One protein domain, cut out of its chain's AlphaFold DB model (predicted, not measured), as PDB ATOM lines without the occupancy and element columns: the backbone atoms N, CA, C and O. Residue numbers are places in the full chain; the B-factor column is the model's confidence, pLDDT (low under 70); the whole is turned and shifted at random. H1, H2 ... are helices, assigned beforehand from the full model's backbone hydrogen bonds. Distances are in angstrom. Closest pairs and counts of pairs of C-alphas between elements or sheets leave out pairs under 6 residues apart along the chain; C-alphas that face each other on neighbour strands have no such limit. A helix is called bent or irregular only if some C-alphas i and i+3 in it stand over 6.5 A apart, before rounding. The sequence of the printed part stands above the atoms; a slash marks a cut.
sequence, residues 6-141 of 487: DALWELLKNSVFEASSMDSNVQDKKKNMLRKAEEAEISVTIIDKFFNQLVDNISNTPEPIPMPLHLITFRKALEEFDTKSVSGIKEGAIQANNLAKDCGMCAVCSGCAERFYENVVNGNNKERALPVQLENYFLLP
ATOM      1  N   ASP A   6      18.701 -35.412  -1.113       68.44
ATOM      2  CA  ASP A   6      19.729 -34.631  -1.800       68.44
ATOM      3  C   ASP A   6      19.405 -34.390  -3.283       68.44
ATOM      4  O   ASP A   6      19.478 -33.257  -3.748       68.44
ATOM      5  N   ALA A   7      18.943 -35.419  -4.005       71.00
ATOM      6  CA  ALA A   7      18.516 -35.256  -5.394       71.00
ATOM      7  C   ALA A   7      17.284 -34.341  -5.507       71.00
ATOM      8  O   ALA A   7      17.217 -33.505  -6.404       71.00
ATOM      9  N   LEU A   8      16.333 -34.457  -4.574       79.69
ATOM     10  CA  LEU A   8      15.191 -33.547  -4.493       79.69
ATOM     11  C   LEU A   8      15.639 -32.113  -4.175       79.69
ATOM     12  O   LEU A   8      15.128 -31.175  -4.777       79.69
ATOM     13  N   TRP A   9      16.595 -31.932  -3.262       82.50
ATOM     14  CA  TRP A   9      17.130 -30.622  -2.893       82.50
ATOM     15  C   TRP A   9      17.819 -29.945  -4.068       82.50
ATOM     16  O   TRP A   9      17.573 -28.765  -4.292       82.50
ATOM     17  N   GLU A  10      18.599 -30.685  -4.856       77.00
ATOM     18  CA  GLU A  10      19.208 -30.169  -6.083       77.00
ATOM     19  C   GLU A  10      18.160 -29.791  -7.138       77.00
ATOM     20  O   GLU A  10      18.268 -28.726  -7.746       77.00
ATOM     21  N   LEU A  11      17.101 -30.593  -7.309       82.00
ATOM     22  CA  LEU A  11      15.997 -30.262  -8.219       82.00
ATOM     23  C   LEU A  11      15.227 -29.008  -7.772       82.00
ATOM     24  O   LEU A  11      14.882 -28.171  -8.601       82.00
ATOM     25  N   LEU A  12      14.970 -28.872  -6.469       85.31
ATOM     26  CA  LEU A  12      14.206 -27.765  -5.885       85.31
ATOM     27  C   LEU A  12      14.979 -26.458  -5.779       85.31
ATOM     28  O   LEU A  12      14.374 -25.395  -5.668       85.31
ATOM     29  N   LYS A  13      16.305 -26.537  -5.758       82.31
ATOM     30  CA  LYS A  13      17.201 -25.435  -5.416       82.31
ATOM     31  C   LYS A  13      16.843 -24.151  -6.151       82.31
ATOM     32  O   LYS A  13      16.477 -23.164  -5.522       82.31
ATOM     33  N   ASN A  14      16.914 -24.171  -7.477       81.94
ATOM     34  CA  ASN A  14      16.760 -22.960  -8.277       81.94
ATOM     35  C   ASN A  14      15.369 -22.343  -8.105       81.94
ATOM     36  O   ASN A  14      15.274 -21.159  -7.791       81.94
ATOM     37  N   SER A  15      14.309 -23.143  -8.226       86.44
ATOM     38  CA  SER A  15      12.934 -22.646  -8.149       86.44
ATOM     39  C   SER A  15      12.583 -22.139  -6.747       86.44
ATOM     40  O   SER A  15      12.024 -21.054  -6.595       86.44
ATOM     41  N   VAL A  16      12.992 -22.851  -5.692       87.56
ATOM     42  CA  VAL A  16      12.741 -22.426  -4.308       87.56
ATOM     43  C   VAL A  16      13.516 -21.153  -3.969       87.56
ATOM     44  O   VAL A  16      12.936 -20.248  -3.370       87.56
ATOM     45  N   PHE A  17      14.793 -21.045  -4.350       85.44
ATOM     46  CA  PHE A  17      15.582 -19.842  -4.065       85.44
ATOM     47  C   PHE A  17      15.083 -18.618  -4.837       85.44
ATOM     48  O   PHE A  17      15.071 -17.522  -4.275       85.44
ATOM     49  N   GLU A  18      14.633 -18.787  -6.082       84.56
ATOM     50  CA  GLU A  18      13.984 -17.713  -6.841       84.56
ATOM     51  C   GLU A  18      12.669 -17.288  -6.166       84.56
ATOM     52  O   GLU A  18      12.483 -16.094  -5.895       84.56
ATOM     53  N   ALA A  19      11.816 -18.245  -5.778       84.62
ATOM     54  CA  ALA A  19      10.553 -17.990  -5.078       84.62
ATOM     55  C   ALA A  19      10.745 -17.337  -3.693       84.62
ATOM     56  O   ALA A  19       9.932 -16.509  -3.276       84.62
ATOM     57  N   SER A  20      11.830 -17.666  -2.980       83.81
ATOM     58  CA  SER A  20      12.117 -17.172  -1.625       83.81
ATOM     59  C   SER A  20      13.023 -15.932  -1.575       83.81
ATOM     60  O   SER A  20      13.312 -15.416  -0.486       83.81
ATOM     61  N   SER A  21      13.511 -15.459  -2.725       82.56
ATOM     62  CA  SER A  21      14.406 -14.302  -2.825       82.56
ATOM     63  C   SER A  21      13.698 -12.990  -2.456       82.56
ATOM     64  O   SER A  21      12.506 -12.798  -2.712       82.56
ATOM     65  N   MET A  22      14.429 -12.041  -1.861       72.06
ATOM     66  CA  MET A  22      13.942 -10.669  -1.674       72.06
ATOM     67  C   MET A  22      14.426  -9.790  -2.828       72.06
ATOM     68  O   MET A  22      15.614  -9.789  -3.142       72.06
ATOM     69  N   ASP A  23      13.514  -9.046  -3.459       66.31
ATOM     70  CA  ASP A  23      13.857  -8.196  -4.604       66.31
ATOM     71  C   ASP A  23      14.665  -6.976  -4.155       66.31
ATOM     72  O   ASP A  23      14.252  -6.233  -3.265       66.31
ATOM     73  N   SER A  24      15.801  -6.736  -4.809       55.19
ATOM     74  CA  SER A  24      16.648  -5.563  -4.577       55.19
ATOM     75  C   SER A  24      16.250  -4.344  -5.421       55.19
ATOM     76  O   SER A  24      16.753  -3.251  -5.172       55.19
ATOM     77  N   ASN A  25      15.344  -4.498  -6.399       55.69
ATOM     78  CA  ASN A  25      14.997  -3.450  -7.360       55.69
ATOM     79  C   ASN A  25      13.473  -3.271  -7.511       55.69
ATOM     80  O   ASN A  25      12.726  -4.239  -7.626       55.69
ATOM     81  N   VAL A  26      13.008  -2.016  -7.481       54.72
ATOM     82  CA  VAL A  26      11.586  -1.645  -7.282       54.72
ATOM     83  C   VAL A  26      10.786  -1.541  -8.592       54.72
ATOM     84  O   VAL A  26       9.558  -1.437  -8.559       54.72
ATOM     85  N   GLN A  27      11.441  -1.596  -9.752       57.72
ATOM     86  CA  GLN A  27      10.752  -1.577 -11.043       57.72
ATOM     87  C   GLN A  27      10.197  -2.978 -11.358       57.72
ATOM     88  O   GLN A  27      10.953  -3.938 -11.438       57.72
ATOM     89  N   ASP A  28       8.868  -3.069 -11.505       63.38
ATOM     90  CA  ASP A  28       8.075  -4.274 -11.817       63.38
ATOM     91  C   ASP A  28       7.799  -5.298 -10.691       63.38
ATOM     92  O   ASP A  28       7.719  -6.507 -10.917       63.38
ATOM     93  N   LYS A  29       7.469  -4.814  -9.480       67.75
ATOM     94  CA  LYS A  29       6.984  -5.650  -8.352       67.75
ATOM     95  C   LYS A  29       5.911  -6.686  -8.729       67.75
ATOM     96  O   LYS A  29       5.969  -7.814  -8.257       67.75
ATOM     97  N   LYS A  30       4.924  -6.330  -9.564       71.06
ATOM     98  CA  LYS A  30       3.823  -7.244  -9.932       71.06
ATOM     99  C   LYS A  30       4.307  -8.403 -10.809       71.06
ATOM    100  O   LYS A  30       3.911  -9.540 -10.582       71.06
ATOM    101  N   LYS A  31       5.178  -8.117 -11.780       75.12
ATOM    102  CA  LYS A  31       5.758  -9.119 -12.681       75.12
ATOM    103  C   LYS A  31       6.727 -10.044 -11.938       75.12
ATOM    104  O   LYS A  31       6.708 -11.246 -12.170       75.12
ATOM    105  N   ASN A  32       7.504  -9.501 -10.997       78.75
ATOM    106  CA  ASN A  32       8.384 -10.297 -10.138       78.75
ATOM    107  C   ASN A  32       7.593 -11.216  -9.197       78.75
ATOM    108  O   ASN A  32       7.958 -12.373  -9.037       78.75
ATOM    109  N   MET A  33       6.485 -10.737  -8.622       80.81
ATOM    110  CA  MET A  33       5.616 -11.570  -7.781       80.81
ATOM    111  C   MET A  33       4.937 -12.699  -8.565       80.81
ATOM    112  O   MET A  33       4.884 -13.814  -8.060       80.81
ATOM    113  N   LEU A  34       4.479 -12.432  -9.794       83.81
ATOM    114  CA  LEU A  34       3.947 -13.461 -10.699       83.81
ATOM    115  C   LEU A  34       4.995 -14.541 -10.993       83.81
ATOM    116  O   LEU A  34       4.724 -15.719 -10.801       83.81
ATOM    117  N   ARG A  35       6.218 -14.139 -11.354       85.31
ATOM    118  CA  ARG A  35       7.320 -15.080 -11.590       85.31
ATOM    119  C   ARG A  35       7.644 -15.925 -10.350       85.31
ATOM    120  O   ARG A  35       7.899 -17.112 -10.472       85.31
ATOM    121  N   LYS A  36       7.623 -15.343  -9.147       87.25
ATOM    122  CA  LYS A  36       7.863 -16.097  -7.901       87.25
ATOM    123  C   LYS A  36       6.744 -17.082  -7.572       87.25
ATOM    124  O   LYS A  36       7.035 -18.141  -7.028       87.25
ATOM    125  N   ALA A  37       5.500 -16.745  -7.914       86.50
ATOM    126  CA  ALA A  37       4.374 -17.667  -7.794       86.50
ATOM    127  C   ALA A  37       4.541 -18.862  -8.746       86.50
ATOM    128  O   ALA A  37       4.409 -20.002  -8.310       86.50
ATOM    129  N   GLU A  38       4.942 -18.611  -9.998       88.31
ATOM    130  CA  GLU A  38       5.261 -19.667 -10.973       88.31
ATOM    131  C   GLU A  38       6.384 -20.592 -10.462       88.31
ATOM    132  O   GLU A  38       6.259 -21.812 -10.515       88.31
ATOM    133  N   GLU A  39       7.463 -20.043  -9.895       89.75
ATOM    134  CA  GLU A  39       8.563 -20.845  -9.331       89.75
ATOM    135  C   GLU A  39       8.146 -21.650  -8.081       89.75
ATOM    136  O   GLU A  39       8.619 -22.773  -7.862       89.75
ATOM    137  N   ALA A  40       7.231 -21.122  -7.260       88.31
ATOM    138  CA  ALA A  40       6.648 -21.865  -6.143       88.31
ATOM    139  C   ALA A  40       5.804 -23.054  -6.642       88.31
ATOM    140  O   ALA A  40       5.950 -24.164  -6.128       88.31
ATOM    141  N   GLU A  41       5.002 -22.863  -7.693       90.56
ATOM    142  CA  GLU A  41       4.210 -23.921  -8.336       90.56
ATOM    143  C   GLU A  41       5.096 -24.995  -8.998       90.56
ATOM    144  O   GLU A  41       4.862 -26.201  -8.842       90.56
ATOM    145  N   ILE A  42       6.176 -24.579  -9.670       89.00
ATOM    146  CA  ILE A  42       7.205 -25.485 -10.205       89.00
ATOM    147  C   ILE A  42       7.803 -26.328  -9.074       89.00
ATOM    148  O   ILE A  42       7.937 -27.545  -9.216       89.00
ATOM    149  N   SER A  43       8.108 -25.712  -7.931       90.00
ATOM    150  CA  SER A  43       8.668 -26.404  -6.764       90.00
ATOM    151  C   SER A  43       7.711 -27.464  -6.201       90.00
ATOM    152  O   SER A  43       8.135 -28.584  -5.914       90.00
ATOM    153  N   VAL A  44       6.411 -27.159  -6.102       90.50
ATOM    154  CA  VAL A  44       5.378 -28.141  -5.710       90.50
ATOM    155  C   VAL A  44       5.344 -29.306  -6.700       90.50
ATOM    156  O   VAL A  44       5.401 -30.469  -6.297       90.50
ATOM    157  N   THR A  45       5.354 -29.004  -7.999       88.19
ATOM    158  CA  THR A  45       5.346 -30.017  -9.065       88.19
ATOM    159  C   THR A  45       6.574 -30.932  -9.006       88.19
ATOM    160  O   THR A  45       6.458 -32.136  -9.235       88.19
ATOM    161  N   ILE A  46       7.756 -30.383  -8.709       84.88
ATOM    162  CA  ILE A  46       9.000 -31.148  -8.545       84.88
ATOM    163  C   ILE A  46       8.883 -32.120  -7.368       84.88
ATOM    164  O   ILE A  46       9.217 -33.295  -7.531       84.88
ATOM    165  N   ILE A  47       8.381 -31.660  -6.215       86.06
ATOM    166  CA  ILE A  47       8.161 -32.514  -5.036       86.06
ATOM    167  C   ILE A  47       7.221 -33.668  -5.391       86.06
ATOM    168  O   ILE A  47       7.562 -34.826  -5.156       86.06
ATOM    169  N   ASP A  48       6.079 -33.373  -6.012       84.19
ATOM    170  CA  ASP A  48       5.075 -34.388  -6.334       84.19
ATOM    171  C   ASP A  48       5.601 -35.408  -7.356       84.19
ATOM    172  O   ASP A  48       5.461 -36.619  -7.172       84.19
ATOM    173  N   LYS A  49       6.288 -34.949  -8.412       82.00
ATOM    174  CA  LYS A  49       6.906 -35.842  -9.405       82.00
ATOM    175  C   LYS A  49       7.998 -36.721  -8.807       82.00
ATOM    176  O   LYS A  49       8.071 -37.889  -9.176       82.00
ATOM    177  N   PHE A  50       8.824 -36.185  -7.910       79.50
ATOM    178  CA  PHE A  50       9.909 -36.937  -7.281       79.50
ATOM    179  C   PHE A  50       9.374 -38.158  -6.523       79.50
ATOM    180  O   PHE A  50       9.867 -39.266  -6.724       79.50
ATOM    181  N   PHE A  51       8.324 -37.979  -5.717       74.06
ATOM    182  CA  PHE A  51       7.715 -39.079  -4.962       74.06
ATOM    183  C   PHE A  51       6.885 -40.027  -5.838       74.06
ATOM    184  O   PHE A  51       6.883 -41.226  -5.573       74.06
ATOM    185  N   ASN A  52       6.268 -39.541  -6.920       71.38
ATOM    186  CA  ASN A  52       5.570 -40.403  -7.882       71.38
ATOM    187  C   ASN A  52       6.540 -41.287  -8.696       71.38
ATOM    188  O   ASN A  52       6.318 -42.485  -8.822       71.38
ATOM    189  N   GLN A  53       7.652 -40.742  -9.205       66.69
ATOM    190  CA  GLN A  53       8.645 -41.500  -9.994       66.69
ATOM    191  C   GLN A  53       9.461 -42.501  -9.166       66.69
ATOM    192  O   GLN A  53      10.021 -43.461  -9.702       66.69
ATOM    193  N   LEU A  54       9.569 -42.268  -7.858       59.34
ATOM    194  CA  LEU A  54      10.186 -43.199  -6.919       59.34
ATOM    195  C   LEU A  54       9.398 -44.520  -6.814       59.34
ATOM    196  O   LEU A  54      10.017 -45.566  -6.623       59.34
ATOM    197  N   VAL A  55       8.073 -44.483  -6.996       54.19
ATOM    198  CA  VAL A  55       7.195 -45.668  -6.993       54.19
ATOM    199  C   VAL A  55       7.479 -46.541  -8.221       54.19
ATOM    200  O   VAL A  55       7.733 -47.734  -8.085       54.19
ATOM    201  N   ASP A  56       7.578 -45.936  -9.408       51.06
ATOM    202  CA  ASP A  56       7.746 -46.657 -10.682       51.06
ATOM    203  C   ASP A  56       9.079 -47.423 -10.814       51.06
ATOM    204  O   ASP A  56       9.175 -48.391 -11.567       51.06
ATOM    205  N   ASN A  57      10.130 -46.991 -10.111       47.34
ATOM    206  CA  ASN A  57      11.481 -47.544 -10.268       47.34
ATOM    207  C   ASN A  57      11.851 -48.618  -9.232       47.34
ATOM    208  O   ASN A  57      12.898 -49.255  -9.376       47.34
ATOM    209  N   ILE A  58      11.058 -48.788  -8.168       47.47
ATOM    210  CA  ILE A  58      11.449 -49.591  -6.997       47.47
ATOM    211  C   ILE A  58      10.445 -50.727  -6.706       47.47
ATOM    212  O   ILE A  58      10.834 -51.712  -6.076       47.47
ATOM    213  N   SER A  59       9.203 -50.683  -7.213       41.75
ATOM    214  CA  SER A  59       8.170 -51.682  -6.891       41.75
ATOM    215  C   SER A  59       7.408 -52.251  -8.097       41.75
ATOM    216  O   SER A  59       7.052 -51.556  -9.039       41.75
ATOM    217  N   ASN A  60       7.065 -53.544  -8.017       49.56
ATOM    218  CA  ASN A  60       5.974 -54.162  -8.793       49.56
ATOM    219  C   ASN A  60       4.603 -53.968  -8.095       49.56
ATOM    220  O   ASN A  60       3.634 -54.648  -8.432       49.56
ATOM    221  N   THR A  61       4.521 -53.090  -7.085       46.31
ATOM    222  CA  THR A  61       3.308 -52.791  -6.305       46.31
ATOM    223  C   THR A  61       2.959 -51.298  -6.390       46.31
ATOM    224  O   THR A  61       3.856 -50.468  -6.274       46.31
ATOM    225  N   PRO A  62       1.677 -50.931  -6.572       50.94
ATOM    226  CA  PRO A  62       1.254 -49.569  -6.924       50.94
ATOM    227  C   PRO A  62       1.092 -48.605  -5.731       50.94
ATOM    228  O   PRO A  62       0.383 -47.607  -5.854       50.94
ATOM    229  N   GLU A  63       1.672 -48.890  -4.560       55.53
ATOM    230  CA  GLU A  63       1.454 -48.044  -3.377       55.53
ATOM    231  C   GLU A  63       2.379 -46.809  -3.365       55.53
ATOM    232  O   GLU A  63       3.588 -46.942  -3.571       55.53
ATOM    233  N   PRO A  64       1.834 -45.595  -3.141       55.94
ATOM    234  CA  PRO A  64       2.606 -44.359  -3.155       55.94
ATOM    235  C   PRO A  64       3.548 -44.256  -1.951       55.94
ATOM    236  O   PRO A  64       3.156 -44.514  -0.814       55.94
ATOM    237  N   ILE A  65       4.783 -43.808  -2.189       58.56
ATOM    238  CA  ILE A  65       5.779 -43.603  -1.130       58.56
ATOM    239  C   ILE A  65       5.362 -42.407  -0.254       58.56
ATOM    240  O   ILE A  65       5.186 -41.304  -0.784       58.56
ATOM    241  N   PRO A  66       5.215 -42.578   1.075       69.19
ATOM    242  CA  PRO A  66       4.757 -41.509   1.954       69.19
ATOM    243  C   PRO A  66       5.794 -40.383   2.056       69.19
ATOM    244  O   PRO A  66       6.969 -40.601   2.351       69.19
ATOM    245  N   MET A  67       5.341 -39.148   1.838       80.69
ATOM    246  CA  MET A  67       6.175 -37.955   1.968       80.69
ATOM    247  C   MET A  67       6.439 -37.640   3.454       80.69
ATOM    248  O   MET A  67       5.507 -37.666   4.259       80.69
ATOM    249  N   PRO A  68       7.672 -37.286   3.851       81.69
ATOM    250  CA  PRO A  68       7.976 -36.905   5.228       81.69
ATOM    251  C   PRO A  68       7.214 -35.670   5.682       81.69
ATOM    252  O   PRO A  68       7.018 -34.726   4.915       81.69
ATOM    253  N   LEU A  69       6.915 -35.607   6.979       85.06
ATOM    254  CA  LEU A  69       6.150 -34.507   7.564       85.06
ATOM    255  C   LEU A  69       6.781 -33.127   7.321       85.06
ATOM    256  O   LEU A  69       6.070 -32.180   6.998       85.06
ATOM    257  N   HIS A  70       8.108 -32.998   7.421       88.94
ATOM    258  CA  HIS A  70       8.782 -31.723   7.151       88.94
ATOM    259  C   HIS A  70       8.617 -31.270   5.687       88.94
ATOM    260  O   HIS A  70       8.445 -30.080   5.425       88.94
ATOM    261  N   LEU A  71       8.621 -32.213   4.738       88.31
ATOM    262  CA  LEU A  71       8.409 -31.941   3.318       88.31
ATOM    263  C   LEU A  71       6.954 -31.577   3.030       88.31
ATOM    264  O   LEU A  71       6.725 -30.621   2.299       88.31
ATOM    265  N   ILE A  72       5.994 -32.260   3.659       89.44
ATOM    266  CA  ILE A  72       4.568 -31.908   3.584       89.44
ATOM    267  C   ILE A  72       4.354 -30.470   4.075       89.44
ATOM    268  O   ILE A  72       3.709 -29.670   3.396       89.44
ATOM    269  N   THR A  73       4.937 -30.120   5.226       91.62
ATOM    270  CA  THR A  73       4.864 -28.766   5.792       91.62
ATOM    271  C   THR A  73       5.453 -27.725   4.841       91.62
ATOM    272  O   THR A  73       4.843 -26.679   4.621       91.62
ATOM    273  N   PHE A  74       6.612 -28.006   4.241       93.75
ATOM    274  CA  PHE A  74       7.244 -27.072   3.312       93.75
ATOM    275  C   PHE A  74       6.481 -26.939   1.988       93.75
ATOM    276  O   PHE A  74       6.261 -25.827   1.514       93.75
ATOM    277  N   ARG A  75       6.017 -28.057   1.420       94.19
ATOM    278  CA  ARG A  75       5.184 -28.102   0.210       94.19
ATOM    279  C   ARG A  75       3.928 -27.248   0.373       94.19
ATOM    280  O   ARG A  75       3.634 -26.432  -0.491       94.19
ATOM    281  N   LYS A  76       3.243 -27.363   1.514       93.19
ATOM    282  CA  LYS A  76       2.063 -26.545   1.825       93.19
ATOM    283  C   LYS A  76       2.379 -25.045   1.850       93.19
ATOM    284  O   LYS A  76       1.583 -24.238   1.382       93.19
ATOM    285  N   ALA A  77       3.545 -24.659   2.363       92.50
ATOM    286  CA  ALA A  77       3.962 -23.258   2.362       92.50
ATOM    287  C   ALA A  77       4.221 -22.709   0.946       92.50
ATOM    288  O   ALA A  77       3.998 -21.522   0.714       92.50
ATOM    289  N   LEU A  78       4.658 -23.560   0.010       91.00
ATOM    290  CA  LEU A  78       4.796 -23.210  -1.408       91.00
ATOM    291  C   LEU A  78       3.424 -23.062  -2.090       91.00
ATOM    292  O   LEU A  78       3.223 -22.104  -2.825       91.00
ATOM    293  N   GLU A  79       2.461 -23.945  -1.801       90.94
ATOM    294  CA  GLU A  79       1.085 -23.853  -2.332       90.94
ATOM    295  C   GLU A  79       0.353 -22.585  -1.865       90.94
ATOM    296  O   GLU A  79      -0.447 -22.006  -2.594       90.94
ATOM    297  N   GLU A  80       0.635 -22.122  -0.648       91.19
ATOM    298  CA  GLU A  80       0.001 -20.936  -0.065       91.19
ATOM    299  C   GLU A  80       0.650 -19.608  -0.515       91.19
ATOM    300  O   GLU A  80       0.307 -18.545   0.025       91.19
ATOM    301  N   PHE A  81       1.560 -19.630  -1.500       89.56
ATOM    302  CA  PHE A  81       2.319 -18.452  -1.939       89.56
ATOM    303  C   PHE A  81       1.431 -17.263  -2.329       89.56
ATOM    304  O   PHE A  81       1.717 -16.139  -1.918       89.56
ATOM    305  N   ASP A  82       0.319 -17.491  -3.031       83.81
ATOM    306  CA  ASP A  82      -0.599 -16.420  -3.456       83.81
ATOM    307  C   ASP A  82      -1.179 -15.618  -2.282       83.81
ATOM    308  O   ASP A  82      -1.538 -14.448  -2.426       83.81
ATOM    309  N   THR A  83      -1.248 -16.236  -1.100       85.44
ATOM    310  CA  THR A  83      -1.812 -15.624   0.109       85.44
ATOM    311  C   THR A  83      -0.748 -15.114   1.075       85.44
ATOM    312  O   THR A  83      -0.944 -14.076   1.707       85.44
ATOM    313  N   LYS A  84       0.385 -15.819   1.202       84.94
ATOM    314  CA  LYS A  84       1.413 -15.542   2.222       84.94
ATOM    315  C   LYS A  84       2.739 -15.046   1.656       84.94
ATOM    316  O   LYS A  84       3.592 -14.590   2.423       84.94
ATOM    317  N   SER A  85       2.898 -15.046   0.335       87.75
ATOM    318  CA  SER A  85       4.061 -14.544  -0.401       87.75
ATOM    319  C   SER A  85       5.399 -15.142   0.073       87.75
ATOM    320  O   SER A  85       5.454 -16.205   0.691       87.75
ATOM    321  N   VAL A  86       6.500 -14.431  -0.183       86.38
ATOM    322  CA  VAL A  86       7.867 -14.804   0.211       86.38
ATOM    323  C   VAL A  86       8.000 -15.040   1.724       86.38
ATOM    324  O   VAL A  86       8.729 -15.938   2.144       86.38
ATOM    325  N   SER A  87       7.293 -14.266   2.560       87.25
ATOM    326  CA  SER A  87       7.289 -14.465   4.019       87.25
ATOM    327  C   SER A  87       6.724 -15.830   4.412       87.25
ATOM    328  O   SER A  87       7.302 -16.493   5.270       87.25
ATOM    329  N   GLY A  88       5.668 -16.287   3.731       88.69
ATOM    330  CA  GLY A  88       5.061 -17.597   3.956       88.69
ATOM    331  C   GLY A  88       6.014 -18.753   3.672       88.69
ATOM    332  O   GLY A  88       6.103 -19.677   4.477       88.69
ATOM    333  N   ILE A  89       6.792 -18.670   2.585       89.81
ATOM    334  CA  ILE A  89       7.815 -19.680   2.265       89.81
ATOM    335  C   ILE A  89       8.875 -19.745   3.371       89.81
ATOM    336  O   ILE A  89       9.246 -20.834   3.810       89.81
ATOM    337  N   LYS A  90       9.357 -18.592   3.856       90.81
ATOM    338  CA  LYS A  90      10.378 -18.548   4.918       90.81
ATOM    339  C   LYS A  90       9.857 -19.078   6.253       90.81
ATOM    340  O   LYS A  90      10.556 -19.838   6.915       90.81
ATOM    341  N   GLU A  91       8.633 -18.722   6.633       91.75
ATOM    342  CA  GLU A  91       7.977 -19.266   7.829       91.75
ATOM    343  C   GLU A  91       7.771 -20.782   7.717       91.75
ATOM    344  O   GLU A  91       8.077 -21.521   8.655       91.75
ATOM    345  N   GLY A  92       7.336 -21.259   6.548       91.94
ATOM    346  CA  GLY A  92       7.216 -22.682   6.245       91.94
ATOM    347  C   GLY A  92       8.547 -23.425   6.325       91.94
ATOM    348  O   GLY A  92       8.601 -24.516   6.890       91.94
ATOM    349  N   ALA A  93       9.639 -22.826   5.840       91.31
ATOM    350  CA  ALA A  93      10.986 -23.385   5.954       91.31
ATOM    351  C   ALA A  93      11.438 -23.510   7.418       91.31
ATOM    352  O   ALA A  93      12.004 -24.533   7.792       91.31
ATOM    353  N   ILE A  94      11.148 -22.521   8.274       92.75
ATOM    354  CA  ILE A  94      11.450 -22.592   9.718       92.75
ATOM    355  C   ILE A  94      10.691 -23.756  10.370       92.75
ATOM    356  O   ILE A  94      11.268 -24.529  11.138       92.75
ATOM    357  N   GLN A  95       9.401 -23.901  10.058       92.31
ATOM    358  CA  GLN A  95       8.576 -24.988  10.590       92.31
ATOM    359  C   GLN A  95       9.061 -26.356  10.100       92.31
ATOM    360  O   GLN A  95       9.200 -27.279  10.901       92.31
ATOM    361  N   ALA A  96       9.375 -26.475   8.809       91.38
ATOM    362  CA  ALA A  96       9.927 -27.688   8.227       91.38
ATOM    363  C   ALA A  96      11.290 -28.049   8.839       91.38
ATOM    364  O   ALA A  96      11.511 -29.207   9.179       91.38
ATOM    365  N   ASN A  97      12.169 -27.070   9.079       90.31
ATOM    366  CA  ASN A  97      13.470 -27.301   9.709       90.31
ATOM    367  C   ASN A  97      13.336 -27.902  11.117       90.31
ATOM    368  O   ASN A  97      14.001 -28.879  11.452       90.31
ATOM    369  N   ASN A  98      12.403 -27.394  11.927       88.31
ATOM    370  CA  ASN A  98      12.145 -27.947  13.261       88.31
ATOM    371  C   ASN A  98      11.702 -29.419  13.228       88.31
ATOM    372  O   ASN A  98      11.995 -30.160  14.163       88.31
ATOM    373  N   LEU A  99      11.021 -29.831  12.156       87.56
ATOM    374  CA  LEU A  99      10.560 -31.203  11.928       87.56
ATOM    375  C   LEU A  99      11.624 -32.088  11.253       87.56
ATOM    376  O   LEU A  99      11.480 -33.308  11.233       87.56
ATOM    377  N   ALA A 100      12.674 -31.499  10.676       83.75
ATOM    378  CA  ALA A 100      13.685 -32.209   9.897       83.75
ATOM    379  C   ALA A 100      14.768 -32.893  10.750       83.75
ATOM    380  O   ALA A 100      15.447 -33.786  10.237       83.75
ATOM    381  N   LYS A 101      14.891 -32.533  12.039       71.69
ATOM    382  CA  LYS A 101      15.916 -33.038  12.979       71.69
ATOM    383  C   LYS A 101      16.002 -34.564  13.051       71.69
ATOM    384  O   LYS A 101      17.090 -35.117  13.179       71.69
ATOM    385  N   ASP A 102      14.862 -35.235  12.890       66.50
ATOM    386  CA  ASP A 102      14.744 -36.693  12.976       66.50
ATOM    387  C   ASP A 102      14.485 -37.367  11.614       66.50
ATOM    388  O   ASP A 102      14.234 -38.570  11.562       66.50
ATOM    389  N   CYS A 103      14.564 -36.629  10.495       72.00
ATOM    390  CA  CYS A 103      14.247 -37.144   9.155       72.00
ATOM    391  C   CYS A 103      15.081 -38.387   8.814       72.00
ATOM    392  O   CYS A 103      14.553 -39.431   8.443       72.00
ATOM    393  N   GLY A 104      16.408 -38.297   8.947       64.00
ATOM    394  CA  GLY A 104      17.314 -39.438   8.786       64.00
ATOM    395  C   GLY A 104      17.213 -40.193   7.449       64.00
ATOM    396  O   GLY A 104      17.690 -41.328   7.390       64.00
ATOM    397  N   MET A 105      16.595 -39.608   6.414       65.12
ATOM    398  CA  MET A 105      16.385 -40.246   5.107       65.12
ATOM    399  C   MET A 105      17.539 -40.027   4.119       65.12
ATOM    400  O   MET A 105      17.625 -40.708   3.105       65.12
ATOM    401  N   CYS A 106      18.453 -39.087   4.379       56.94
ATOM    402  CA  CYS A 106      19.610 -38.876   3.509       56.94
ATOM    403  C   CYS A 106      20.817 -39.705   3.956       56.94
ATOM    404  O   CYS A 106      21.302 -39.586   5.083       56.94
ATOM    405  N   ALA A 107      21.350 -40.506   3.032       48.97
ATOM    406  CA  ALA A 107      22.515 -41.353   3.266       48.97
ATOM    407  C   ALA A 107      23.845 -40.578   3.359       48.97
ATOM    408  O   ALA A 107      24.785 -41.065   4.006       48.97
ATOM    409  N   VAL A 108      23.925 -39.400   2.724       53.47
ATOM    410  CA  VAL A 108      25.145 -38.581   2.589       53.47
ATOM    411  C   VAL A 108      25.288 -37.591   3.743       53.47
ATOM    412  O   VAL A 108      26.361 -37.494   4.337       53.47
ATOM    413  N   CYS A 109      24.211 -36.891   4.111       61.41
ATOM    414  CA  CYS A 109      24.234 -35.928   5.207       61.41
ATOM    415  C   CYS A 109      22.941 -35.951   6.026       61.41
ATOM    416  O   CYS A 109      21.868 -35.610   5.526       61.41
ATOM    417  N   SER A 110      23.077 -36.266   7.317       62.00
ATOM    418  CA  SER A 110      21.979 -36.264   8.290       62.00
ATOM    419  C   SER A 110      21.320 -34.891   8.478       62.00
ATOM    420  O   SER A 110      20.177 -34.852   8.902       62.00
ATOM    421  N   GLY A 111      21.994 -33.794   8.108       72.88
ATOM    422  CA  GLY A 111      21.470 -32.421   8.154       72.88
ATOM    423  C   GLY A 111      21.220 -31.791   6.778       72.88
ATOM    424  O   GLY A 111      21.223 -30.571   6.658       72.88
ATOM    425  N   CYS A 112      21.076 -32.571   5.696       76.19
ATOM    426  CA  CYS A 112      20.838 -31.989   4.360       76.19
ATOM    427  C   CYS A 112      19.547 -31.154   4.296       76.19
ATOM    428  O   CYS A 112      19.575 -30.052   3.759       76.19
ATOM    429  N   ALA A 113      18.459 -31.645   4.897       84.75
ATOM    430  CA  ALA A 113      17.186 -30.938   4.969       84.75
ATOM    431  C   ALA A 113      17.306 -29.659   5.809       84.75
ATOM    432  O   ALA A 113      16.854 -28.602   5.383       84.75
ATOM    433  N   GLU A 114      17.982 -29.736   6.962       86.44
ATOM    434  CA  GLU A 114      18.204 -28.576   7.831       86.44
ATOM    435  C   GLU A 114      18.971 -27.473   7.104       86.44
ATOM    436  O   GLU A 114      18.509 -26.338   7.027       86.44
ATOM    437  N   ARG A 115      20.093 -27.831   6.465       83.81
ATOM    438  CA  ARG A 115      20.901 -26.893   5.677       83.81
ATOM    439  C   ARG A 115      20.112 -26.282   4.524       83.81
ATOM    440  O   ARG A 115      20.239 -25.087   4.277       83.81
ATOM    441  N   PHE A 116      19.287 -27.075   3.836       87.12
ATOM    442  CA  PHE A 116      18.425 -26.566   2.771       87.12
ATOM    443  C   PHE A 116      17.463 -25.500   3.311       87.12
ATOM    444  O   PHE A 116      17.444 -24.378   2.805       87.12
ATOM    445  N   TYR A 117      16.722 -25.800   4.381       90.12
ATOM    446  CA  TYR A 117      15.776 -24.847   4.962       90.12
ATOM    447  C   TYR A 117      16.461 -23.612   5.557       90.12
ATOM    448  O   TYR A 117      15.979 -22.496   5.365       90.12
ATOM    449  N   GLU A 118      17.607 -23.771   6.219       88.50
ATOM    450  CA  GLU A 118      18.415 -22.648   6.704       88.50
ATOM    451  C   GLU A 118      18.858 -21.733   5.561       88.50
ATOM    452  O   GLU A 118      18.777 -20.509   5.684       88.50
ATOM    453  N   ASN A 119      19.274 -22.304   4.430       87.12
ATOM    454  CA  ASN A 119      19.647 -21.526   3.257       87.12
ATOM    455  C   ASN A 119      18.449 -20.740   2.701       87.12
ATOM    456  O   ASN A 119      18.605 -19.555   2.394       87.12
ATOM    457  N   VAL A 120      17.255 -21.347   2.631       88.19
ATOM    458  CA  VAL A 120      16.006 -20.676   2.207       88.19
ATOM    459  C   VAL A 120      15.672 -19.494   3.124       88.19
ATOM    460  O   VAL A 120      15.387 -18.391   2.648       88.19
ATOM    461  N   VAL A 121      15.757 -19.685   4.443       88.62
ATOM    462  CA  VAL A 121      15.491 -18.632   5.440       88.62
ATOM    463  C   VAL A 121      16.488 -17.479   5.299       88.62
ATOM    464  O   VAL A 121      16.090 -16.310   5.184       88.62
ATOM    465  N   ASN A 122      17.778 -17.815   5.242       85.50
ATOM    466  CA  ASN A 122      18.882 -16.858   5.202       85.50
ATOM    467  C   ASN A 122      19.068 -16.196   3.828       85.50
ATOM    468  O   ASN A 122      19.803 -15.217   3.724       85.50
ATOM    469  N   GLY A 123      18.424 -16.708   2.772       78.38
ATOM    470  CA  GLY A 123      18.636 -16.248   1.396       78.38
ATOM    471  C   GLY A 123      20.056 -16.518   0.882       78.38
ATOM    472  O   GLY A 123      20.532 -15.825  -0.015       78.38
ATOM    473  N   ASN A 124      20.754 -17.497   1.464       69.06
ATOM    474  CA  ASN A 124      22.130 -17.836   1.118       69.06
ATOM    475  C   ASN A 124      22.151 -19.021   0.148       69.06
ATOM    476  O   ASN A 124      22.093 -20.166   0.574       69.06
ATOM    477  N   ASN A 125      22.311 -18.748  -1.148       65.00
ATOM    478  CA  ASN A 125      22.499 -19.777  -2.182       65.00
ATOM    479  C   ASN A 125      23.976 -19.910  -2.621       65.00
ATOM    480  O   ASN A 125      24.283 -20.222  -3.769       65.00
ATOM    481  N   LYS A 126      24.937 -19.589  -1.739       59.34
ATOM    482  CA  LYS A 126      26.372 -19.625  -2.075       59.34
ATOM    483  C   LYS A 126      26.937 -21.038  -1.954       59.34
ATOM    484  O   LYS A 126      27.800 -21.297  -1.118       59.34
ATOM    485  N   GLU A 127      26.485 -21.937  -2.814       63.00
ATOM    486  CA  GLU A 127      27.195 -23.184  -3.063       63.00
ATOM    487  C   GLU A 127      28.113 -23.039  -4.272       63.00
ATOM    488  O   GLU A 127      27.838 -22.302  -5.221       63.00
ATOM    489  N   ARG A 128      29.267 -23.703  -4.215       62.78
ATOM    490  CA  ARG A 128      30.169 -23.743  -5.364       62.78
ATOM    491  C   ARG A 128      29.529 -24.632  -6.420       62.78
ATOM    492  O   ARG A 128      29.063 -25.717  -6.086       62.78
ATOM    493  N   ALA A 129      29.556 -24.189  -7.674       67.12
ATOM    494  CA  ALA A 129      29.205 -25.060  -8.786       67.12
ATOM    495  C   ALA A 129      30.046 -26.338  -8.708       67.12
ATOM    496  O   ALA A 129      31.250 -26.272  -8.423       67.12
ATOM    497  N   LEU A 130      29.407 -27.486  -8.940       68.31
ATOM    498  CA  LEU A 130      30.120 -28.747  -9.006       68.31
ATOM    499  C   LEU A 130      31.114 -28.665 -10.174       68.31
ATOM    500  O   LEU A 130      30.704 -28.361 -11.295       68.31
ATOM    501  N   PRO A 131      32.422 -28.872  -9.946       83.06
ATOM    502  CA  PRO A 131      33.369 -28.909 -11.048       83.06
ATOM    503  C   PRO A 131      32.970 -30.015 -12.025       83.06
ATOM    504  O   PRO A 131      32.767 -31.149 -11.597       83.06
ATOM    505  N   VAL A 132      32.917 -29.708 -13.322       78.12
ATOM    506  CA  VAL A 132      32.533 -30.663 -14.383       78.12
ATOM    507  C   VAL A 132      33.353 -31.958 -14.302       78.12
ATOM    508  O   VAL A 132      32.849 -33.052 -14.532       78.12
ATOM    509  N   GLN A 133      34.621 -31.864 -13.885       88.38
ATOM    510  CA  GLN A 133      35.509 -33.016 -13.701       88.38
ATOM    511  C   GLN A 133      35.059 -33.981 -12.586       88.38
ATOM    512  O   GLN A 133      35.538 -35.112 -12.538       88.38
ATOM    513  N   LEU A 134      34.175 -33.546 -11.683       77.50
ATOM    514  CA  LEU A 134      33.655 -34.323 -10.558       77.50
ATOM    515  C   LEU A 134      32.209 -34.792 -10.761       77.50
ATOM    516  O   LEU A 134      31.751 -35.608  -9.969       77.50
ATOM    517  N   GLU A 135      31.502 -34.347 -11.806       73.56
ATOM    518  CA  GLU A 135      30.106 -34.746 -12.070       73.56
ATOM    519  C   GLU A 135      29.948 -36.270 -12.111       73.56
ATOM    520  O   GLU A 135      29.100 -36.840 -11.425       73.56
ATOM    521  N   ASN A 136      30.851 -36.948 -12.824       76.31
ATOM    522  CA  ASN A 136      30.813 -38.401 -12.962       76.31
ATOM    523  C   ASN A 136      31.075 -39.148 -11.646       76.31
ATOM    524  O   ASN A 136      30.599 -40.269 -11.497       76.31
ATOM    525  N   TYR A 137      31.802 -38.563 -10.685       74.56
ATOM    526  CA  TYR A 137      32.117 -39.235  -9.417       74.56
ATOM    527  C   TYR A 137      30.846 -39.621  -8.649       74.56
ATOM    528  O   TYR A 137      30.768 -40.713  -8.093       74.56
ATOM    529  N   PHE A 138      29.830 -38.756  -8.675       71.75
ATOM    530  CA  PHE A 138      28.565 -38.961  -7.964       71.75
ATOM    531  C   PHE A 138      27.591 -39.894  -8.698       71.75
ATOM    532  O   PHE A 138      26.587 -40.307  -8.122       71.75
ATOM    533  N   LEU A 139      27.889 -40.250  -9.953       70.00
ATOM    534  CA  LEU A 139      27.108 -41.205 -10.743       70.00
ATOM    535  C   LEU A 139      27.598 -42.651 -10.572       70.00
ATOM    536  O   LEU A 139      26.880 -43.588 -10.923       70.00
ATOM    537  N   LEU A 140      28.815 -42.845 -10.057       74.38
ATOM    538  CA  LEU A 140      29.423 -44.164  -9.923       74.38
ATOM    539  C   LEU A 140      29.013 -44.854  -8.609       74.38
ATOM    540  O   LEU A 140      28.934 -44.203  -7.565       74.38
ATOM    541  N   PRO A 141      28.809 -46.186  -8.620       74.62
ATOM    542  CA  PRO A 141      28.588 -46.946  -7.397       74.62
ATOM    543  C   PRO A 141      29.748 -46.827  -6.401       74.62
ATOM    544  O   PRO A 141      30.915 -46.702  -6.778       74.62
TER     545      PRO A 141
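Overview. This is residues 6 to 141 of the 487 residues of the protein "Lactamase_B domain-containing protein" of Drancourtella sp. An12 (UniProt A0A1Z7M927). Five helices, H1 to H5, make an up-and-down bundle, each running against the one before it, and go round in chain order as a rough ring with H5 coming back to H1. The long helix H2 gives the length along one side, and a tail, residues 128 to 141 with the short helix H6, sticks out from the body. The printed part has 136 residues with six named helices in the order H1 H2 H3 H4 H5 H6 and no named strand, and its class is all helix. The whole is compact, with a radius of gyration of the C-alphas of 16.0 A and spans of 50 by 38 by 26 A.

Arrangement. H2, residues 29 to 58, touches H1, residues 6 to 20, and they form a hairpin at a shallow tilt of 14 degrees, opposite ways; their closest C-alphas, Ala 19 and Lys 36, are 4.3 A apart. With residues 40 to 47 alone, H2 touches H3, residues 69 to 79, at a steep tilt of 38 degrees, only just past shallow; the closest C-alphas, Ala 40 and Leu 78, are 5.3 A apart. H3 touches H4, residues 81 to 100, at a shallow tilt of 9 degrees, opposite ways, with the C-alphas of His 70 and Ala 96 closest at 4.3 A. H4 has a kink of 73 degrees near residue 88, and H2 and H4 only just touch, with 3 pairs of C-alphas within 8 A, the closest being Ala 37 and Phe 81 at 6.3 A. H5, residues 112 to 122, touches H4 at a steep tilt of 40 degrees, opposite ways, with the C-alphas of Ala 93 and Tyr 117 closest at 5.1 A. H5 also touches H1 at a shallow tilt of 10 degrees, the same way, with the C-alphas of Phe 17 and Val 120 closest at 6.3 A. H6, residues 132 to 139, touches no helix. Every O i to N i+4 pair is within hydrogen-bond range in H3 and H5, against 9 of 11 in H1, 22 of 26 in H2, 14 of 16 in H4 and 0 of 4 in H6, where 4 of 5 O i to N i+3 pairs are within range.

Along the chain. H2 is 44.2 A long, from C-alpha 29 at (6.984, -5.650, -8.352) to C-alpha 58 at (11.449, -49.591, -6.997). H4 measures 21.4 A, H1 19.0 A, H3 15.4 A, H5 15.3 A and H6 12.4 A, ending at C-alpha 139 at (27.108, -41.205, -10.743). H1, H4 and H6 are irregular: C-alphas 11 and 14 are 7.3 A apart, 83 and 86 9.7 A, and 133 and 136 7.2 A.

Size, cuts and confidence. The two C-alphas farthest apart, Gln 27 and Asn 60, are 52.8 A apart. The printed part has no cut; the link from H4 to H5 is long, with 11 residues, and that from H3 to H4 is tight. Residues 24 to 31, of which 29 to 31 belong to H2, and residues 57 to 62 also stand free. The mean pLDDT of the printed part is 77.4, with 37 residues under 70, among them residues 53 to 66.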